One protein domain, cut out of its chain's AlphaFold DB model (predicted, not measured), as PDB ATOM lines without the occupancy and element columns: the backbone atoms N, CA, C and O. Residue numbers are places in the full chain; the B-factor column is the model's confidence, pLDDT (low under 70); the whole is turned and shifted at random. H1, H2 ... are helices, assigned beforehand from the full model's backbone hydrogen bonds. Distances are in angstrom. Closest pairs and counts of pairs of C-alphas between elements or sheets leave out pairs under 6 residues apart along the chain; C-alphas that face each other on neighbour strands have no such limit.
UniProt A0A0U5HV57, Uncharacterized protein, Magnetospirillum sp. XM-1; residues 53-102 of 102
ATOM      1  N   MET A  53     200.249 218.638 176.738       74.44
ATOM      2  CA  MET A  53     200.748 219.618 177.703       74.44
ATOM      3  C   MET A  53     201.850 219.051 178.601       74.44
ATOM      4  O   MET A  53     202.811 219.764 178.879       74.44
ATOM      5  N   LYS A  54     201.764 217.775 178.998       79.88
ATOM      6  CA  LYS A  54     202.810 217.097 179.788       79.88
ATOM      7  C   LYS A  54     204.153 217.003 179.056       79.88
ATOM      8  O   LYS A  54     205.197 216.998 179.695       79.88
ATOM      9  N   ARG A  55     204.135 216.948 177.720       86.31
ATOM     10  CA  ARG A  55     205.341 216.861 176.874       86.31
ATOM     11  C   ARG A  55     206.011 218.214 176.629       86.31
ATOM     12  O   ARG A  55     207.064 218.263 175.996       86.31
ATOM     13  N   LEU A  56     205.395 219.315 177.060       79.56
ATOM     14  CA  LEU A  56     205.926 220.650 176.821       79.56
ATOM     15  C   LEU A  56     206.948 221.054 177.891       79.56
ATOM     16  O   LEU A  56     206.780 220.723 179.064       79.56
ATOM     17  N   PRO A  57     207.965 221.850 177.515       87.56
ATOM     18  CA  PRO A  57     208.816 222.541 178.474       87.56
ATOM     19  C   PRO A  57     207.986 223.356 179.483       87.56
ATOM     20  O   PRO A  57     206.957 223.932 179.100       87.56
ATOM     21  N   PRO A  58     208.436 223.470 180.745       81.94
ATOM     22  CA  PRO A  58     207.658 224.086 181.822       81.94
ATOM     23  C   PRO A  58     207.272 225.544 181.533       81.94
ATOM     24  O   PRO A  58     206.151 225.952 181.839       81.94
ATOM     25  N   GLU A  59     208.144 226.304 180.872       83.19
ATOM     26  CA  GLU A  59     207.876 227.687 180.453       83.19
ATOM     27  C   GLU A  59     206.719 227.770 179.447       83.19
ATOM     28  O   GLU A  59     205.791 228.565 179.605       83.19
ATOM     29  N   LYS A  60     206.701 226.885 178.441       81.81
ATOM     30  CA  LYS A  60     205.624 226.839 177.438       81.81
ATOM     31  C   LYS A  60     204.295 226.428 178.065       81.81
ATOM     32  O   LYS A  60     203.254 226.966 177.696       81.81
ATOM     33  N   ALA A  61     204.321 225.516 179.036       82.56
ATOM     34  CA  ALA A  61     203.122 225.128 179.769       82.56
ATOM     35  C   ALA A  61     202.537 226.302 180.580       82.56
ATOM     36  O   ALA A  61     201.319 226.469 180.618       82.56
ATOM     37  N   GLN A  62     203.380 227.143 181.193       85.62
ATOM     38  CA  GLN A  62     202.932 228.357 181.889       85.62
ATOM     39  C   GLN A  62     202.322 229.384 180.926       85.62
ATOM     40  O   GLN A  62     201.257 229.936 181.211       85.62
ATOM     41  N   LEU A  63     202.935 229.588 179.757       89.25
ATOM     42  CA  LEU A  63     202.383 230.458 178.715       89.25
ATOM     43  C   LEU A  63     201.009 229.976 178.240       89.25
ATOM     44  O   LEU A  63     200.072 230.762 178.162       89.25
ATOM     45  N   ILE A  64     200.847 228.675 177.998       86.75
ATOM     46  CA  ILE A  64     199.548 228.117 177.603       86.75
ATOM     47  C   ILE A  64     198.512 228.314 178.710       86.75
ATOM     48  O   ILE A  64     197.400 228.750 178.427       86.75
ATOM     49  N   ARG A  65     198.865 228.054 179.975       85.06
ATOM     50  CA  ARG A  65     197.949 228.272 181.105       85.06
ATOM     51  C   ARG A  65     197.506 229.731 181.211       85.06
ATOM     52  O   ARG A  65     196.312 229.985 181.341       85.06
ATOM     53  N   SER A  66     198.436 230.681 181.114       89.06
ATOM     54  CA  SER A  66     198.107 232.114 181.166       89.06
ATOM     55  C   SER A  66     197.232 232.551 179.985       89.06
ATOM     56  O   SER A  66     196.214 233.210 180.191       89.06
ATOM     57  N   ALA A  67     197.543 232.101 178.766       90.06
ATOM     58  CA  ALA A  67     196.716 232.359 177.590       90.06
ATOM     59  C   ALA A  67     195.297 231.783 177.741       90.06
ATOM     60  O   ALA A  67     194.321 232.452 177.399       90.06
ATOM     61  N   MET A  68     195.163 230.577 178.303       88.25
ATOM     62  CA  MET A  68     193.866 229.944 178.561       88.25
ATOM     63  C   MET A  68     193.038 230.700 179.603       88.25
ATOM     64  O   MET A  68     191.825 230.822 179.437       88.25
ATOM     65  N   LEU A  69     193.671 231.243 180.648       90.88
ATOM     66  CA  LEU A  69     192.986 232.074 181.643       90.88
ATOM     67  C   LEU A  69     192.412 233.344 181.008       90.88
ATOM     68  O   LEU A  69     191.226 233.627 181.170       90.88
ATOM     69  N   VAL A  70     193.226 234.065 180.230       92.25
ATOM     70  CA  VAL A  70     192.783 235.271 179.509       92.25
ATOM     71  C   VAL A  70     191.677 234.932 178.513       92.25
ATOM     72  O   VAL A  70     190.676 235.643 178.425       92.25
ATOM     73  N   HIS A  71     191.821 233.822 177.787       88.75
ATOM     74  CA  HIS A  71     190.802 233.359 176.855       88.75
ATOM     75  C   HIS A  71     189.474 233.083 177.563       88.75
ATOM     76  O   HIS A  71     188.438 233.562 177.107       88.75
ATOM     77  N   ARG A  72     189.494 232.369 178.696       87.38
ATOM     78  CA  ARG A  72     188.288 232.070 179.476       87.38
ATOM     79  C   ARG A  72     187.627 233.340 180.005       87.38
ATOM     80  O   ARG A  72     186.417 233.473 179.874       87.38
ATOM     81  N   ALA A  73     188.411 234.272 180.545       88.31
ATOM     82  CA  ALA A  73     187.898 235.561 181.003       88.31
ATOM     83  C   ALA A  73     187.222 236.329 179.856       88.31
ATOM     84  O   ALA A  73     186.093 236.790 179.996       88.31
ATOM     85  N   ARG A  74     187.861 236.378 178.680       87.75
ATOM     86  CA  ARG A  74     187.286 236.997 177.480       87.75
ATOM     87  C   ARG A  74     185.987 236.317 177.041       87.75
ATOM     88  O   ARG A  74     185.043 237.011 176.688       87.75
ATOM     89  N   GLN A  75     185.939 234.985 177.033       88.25
ATOM     90  CA  GLN A  75     184.726 234.246 176.671       88.25
ATOM     91  C   GLN A  75     183.589 234.485 177.670       88.25
ATOM     92  O   GLN A  75     182.449 234.606 177.241       88.25
ATOM     93  N   GLY A  76     183.895 234.611 178.966       88.31
ATOM     94  CA  GLY A  76     182.913 234.975 179.991       88.31
ATOM     95  C   GLY A  76     182.257 236.323 179.698       88.31
ATOM     96  O   GLY A  76     181.041 236.394 179.574       88.31
ATOM     97  N   VAL A  77     183.068 237.356 179.447       87.69
ATOM     98  CA  VAL A  77     182.560 238.694 179.095       87.69
ATOM     99  C   VAL A  77     181.697 238.648 177.831       87.69
ATOM    100  O   VAL A  77     180.643 239.265 177.786       87.69
ATOM    101  N   LEU A  78     182.110 237.896 176.803       87.31
ATOM    102  CA  LEU A  78     181.317 237.750 175.575       87.31
ATOM    103  C   LEU A  78     180.003 236.984 175.799       87.31
ATOM    104  O   LEU A  78     179.022 237.250 175.107       87.31
ATOM    105  N   ALA A  79     179.979 236.036 176.737       89.31
ATOM    106  CA  ALA A  79     178.783 235.274 177.073       89.31
ATOM    107  C   ALA A  79     177.727 236.146 177.765       89.31
ATOM    108  O   ALA A  79     176.542 235.969 177.493       89.31
ATOM    109  N   GLU A  80     178.157 237.109 178.582       92.06
ATOM    110  CA  GLU A  80     177.290 238.049 179.305       92.06
ATOM    111  C   GLU A  80     176.672 239.137 178.410       92.06
ATOM    112  O   GLU A  80     175.694 239.764 178.808       92.06
ATOM    113  N   LEU A  81     177.195 239.346 177.196       89.69
ATOM    114  CA  LEU A  81     176.641 240.324 176.257       89.69
ATOM    115  C   LEU A  81     175.239 239.928 175.788       89.69
ATOM    116  O   LEU A  81     175.031 238.797 175.328       89.69
ATOM    117  N   SER A  82     174.332 240.903 175.789       89.94
ATOM    118  CA  SER A  82     173.029 240.813 175.126       89.94
ATOM    119  C   SER A  82     173.171 240.734 173.600       89.94
ATOM    120  O   SER A  82     174.203 241.105 173.029       89.94
ATOM    121  N   ASP A  83     172.128 240.274 172.908       89.50
ATOM    122  CA  ASP A  83     172.155 240.123 171.447       89.50
ATOM    123  C   ASP A  83     172.430 241.452 170.721       89.50
ATOM    124  O   ASP A  83     173.216 241.492 169.770       89.50
ATOM    125  N   GLU A  84     171.879 242.563 171.219       89.56
ATOM    126  CA  GLU A  84     172.133 243.899 170.673       89.56
ATOM    127  C   GLU A  84     173.597 244.337 170.845       89.56
ATOM    128  O   GLU A  84     174.197 244.930 169.943       89.56
ATOM    129  N   GLU A  85     174.201 244.052 172.001       91.12
ATOM    130  CA  GLU A  85     175.603 244.376 172.279       91.12
ATOM    131  C   GLU A  85     176.554 243.523 171.438       91.12
ATOM    132  O   GLU A  85     177.546 244.037 170.911       91.12
ATOM    133  N   ARG A  86     176.219 242.244 171.232       90.75
ATOM    134  CA  ARG A  86     176.945 241.353 170.316       90.75
ATOM    135  C   ARG A  86     176.889 241.868 168.882       90.75
ATOM    136  O   ARG A  86     177.908 241.866 168.190       90.75
ATOM    137  N   GLU A  87     175.734 242.353 168.431       91.56
ATOM    138  CA  GLU A  87     175.587 242.912 167.087       91.56
ATOM    139  C   GLU A  87     176.410 244.199 166.911       91.56
ATOM    140  O   GLU A  87     177.114 244.361 165.908       91.56
ATOM    141  N   LYS A  88     176.392 245.099 167.905       92.31
ATOM    142  CA  LYS A  88     177.231 246.311 167.909       92.31
ATOM    143  C   LYS A  88     178.718 245.959 167.880       92.31
ATOM    144  O   LYS A  88     179.459 246.526 167.076       92.31
ATOM    145  N   LEU A  89     179.147 244.992 168.693       91.94
ATOM    146  CA  LEU A  89     180.527 244.511 168.713       91.94
ATOM    147  C   LEU A  89     180.951 243.955 167.344       91.94
ATOM    148  O   LEU A  89     182.023 244.302 166.847       91.94
ATOM    149  N   ASN A  90     180.093 243.160 166.698       91.56
ATOM    150  CA  ASN A  90     180.347 242.632 165.357       91.56
ATOM    151  C   ASN A  90     180.486 243.745 164.310       91.56
ATOM    152  O   ASN A  90     181.407 243.707 163.495       91.56
ATOM    153  N   LYS A  91     179.626 244.770 164.348       91.88
ATOM    154  CA  LYS A  91     179.712 245.927 163.437       91.88
ATOM    155  C   LYS A  91     181.036 246.678 163.597       91.88
ATOM    156  O   LYS A  91     181.677 247.008 162.599       91.88
ATOM    157  N   VAL A  92     181.470 246.910 164.836       93.12
ATOM    158  CA  VAL A  92     182.761 247.557 165.126       93.12
ATOM    159  C   VAL A  92     183.927 246.693 164.641       93.12
ATOM    160  O   VAL A  92     184.830 247.208 163.983       93.12
ATOM    161  N   ALA A  93     183.889 245.384 164.897       91.12
ATOM    162  CA  ALA A  93     184.929 244.455 164.460       91.12
ATOM    163  C   ALA A  93     185.056 244.400 162.928       91.12
ATOM    164  O   ALA A  93     186.168 244.461 162.403       91.12
ATOM    165  N   LEU A  94     183.932 244.350 162.205       90.06
ATOM    166  CA  LEU A  94     183.914 244.392 160.740       90.06
ATOM    167  C   LEU A  94     184.475 245.712 160.205       90.06
ATOM    168  O   LEU A  94     185.286 245.699 159.282       90.06
ATOM    169  N   LYS A  95     184.097 246.844 160.808       92.25
ATOM    170  CA  LYS A  95     184.630 248.158 160.431       92.25
ATOM    171  C   LYS A  95     186.147 248.232 160.630       92.25
ATOM    172  O   LYS A  95     186.845 248.717 159.744       92.25
ATOM    173  N   ALA A  96     186.655 247.726 161.752       91.69
ATOM    174  CA  ALA A  96     188.088 247.689 162.032       91.69
ATOM    175  C   ALA A  96     188.849 246.777 161.052       91.69
ATOM    176  O   ALA A  96     189.903 247.160 160.549       91.69
ATOM    177  N   LEU A  97     188.300 245.598 160.732       88.06
ATOM    178  CA  LEU A  97     188.896 244.654 159.779       88.06
ATOM    179  C   LEU A  97     188.983 245.235 158.358       88.06
ATOM    180  O   LEU A  97     189.971 245.020 157.662       88.06
ATOM    181  N   LEU A  98     187.957 245.974 157.933       88.56
ATOM    182  CA  LEU A  98     187.854 246.565 156.594       88.56
ATOM    183  C   LEU A  98     188.679 247.855 156.427       88.56
ATOM    184  O   LEU A  98     188.494 248.580 155.452       88.56
ATOM    185  N   GLY A  99     189.595 248.145 157.355       72.75
ATOM    186  CA  GLY A  99     190.469 249.317 157.283       72.75
ATOM    187  C   GLY A  99     189.795 250.622 157.709       72.75
ATOM    188  O   GLY A  99     190.337 251.690 157.464       72.75
ATOM    189  N   GLY A 100     188.636 250.555 158.370       59.78
ATOM    190  CA  GLY A 100     187.942 251.701 158.963       59.78
ATOM    191  C   GLY A 100     188.460 252.077 160.355       59.78
ATOM    192  O   GLY A 100     187.667 252.514 161.194       59.78
ATOM    193  N   GLY A 101     189.750 251.851 160.613       58.53
ATOM    194  CA  GLY A 101     190.475 252.535 161.679       58.53
ATOM    195  C   GLY A 101     190.846 253.922 161.165       58.53
ATOM    196  O   GLY A 101     191.315 254.032 160.037       58.53
ATOM    197  N   ALA A 102     190.535 254.951 161.948       47.59
ATOM    198  CA  ALA A 102     190.905 256.335 161.665       47.59
ATOM    199  C   ALA A 102     192.403 256.492 161.353       47.59
ATOM    200  O   ALA A 102     193.205 255.747 161.964       47.59
TER     201      ALA A 102
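What this domain is: This is residues 53 to 102 of the 102 residues of an uncharacterized protein of Magnetospirillum sp. XM-1 (UniProt A0A0U5HV57). Two helices meet near their ends and make a wide, open V, with the long H1 as one arm and the shorter H2 as the other. Short ends without a named element, residues 53 to 57 and 98 to 102, finish the two arms. The printed part has 50 residues with two named helices, H1 then H2, and no named strand; its class is all helix. It is extended, with a radius of gyration of the C-alphas of 16.2 A, and flat, spanning 41 by 27 by 14 A.

How they stand to each other: Look first at H1, residues 58 to 80, then at H2, residues 83 to 97. They are close but not clearly touching: their closest C-alphas, those of Leu 78 and Arg 86, are 7.7 A apart. Their lines stand at a steep tilt of 55 degrees, and they run opposite ways. In H1 and H2 every O i to N i+4 pair is within hydrogen-bond range.

Where its parts are: Find C-alpha 58 at (207.658, 224.086, 181.822); from there H1 runs 33.5 A to C-alpha 80 at (177.290, 238.049, 179.305). H2 runs 20.9 A and ends at C-alpha 97, at (188.896, 244.654, 159.779).

The domain as a whole: The C-alphas of Lys 54 and Ala 102, the two farthest apart, are 44.8 A apart. The printed part has no cut, and the link from H1 to H2 is tight. Residues 66 to 77 and 93 to 99 stand free. Mean pLDDT of the printed part is 85.9; residues 100 to 102 are under 70.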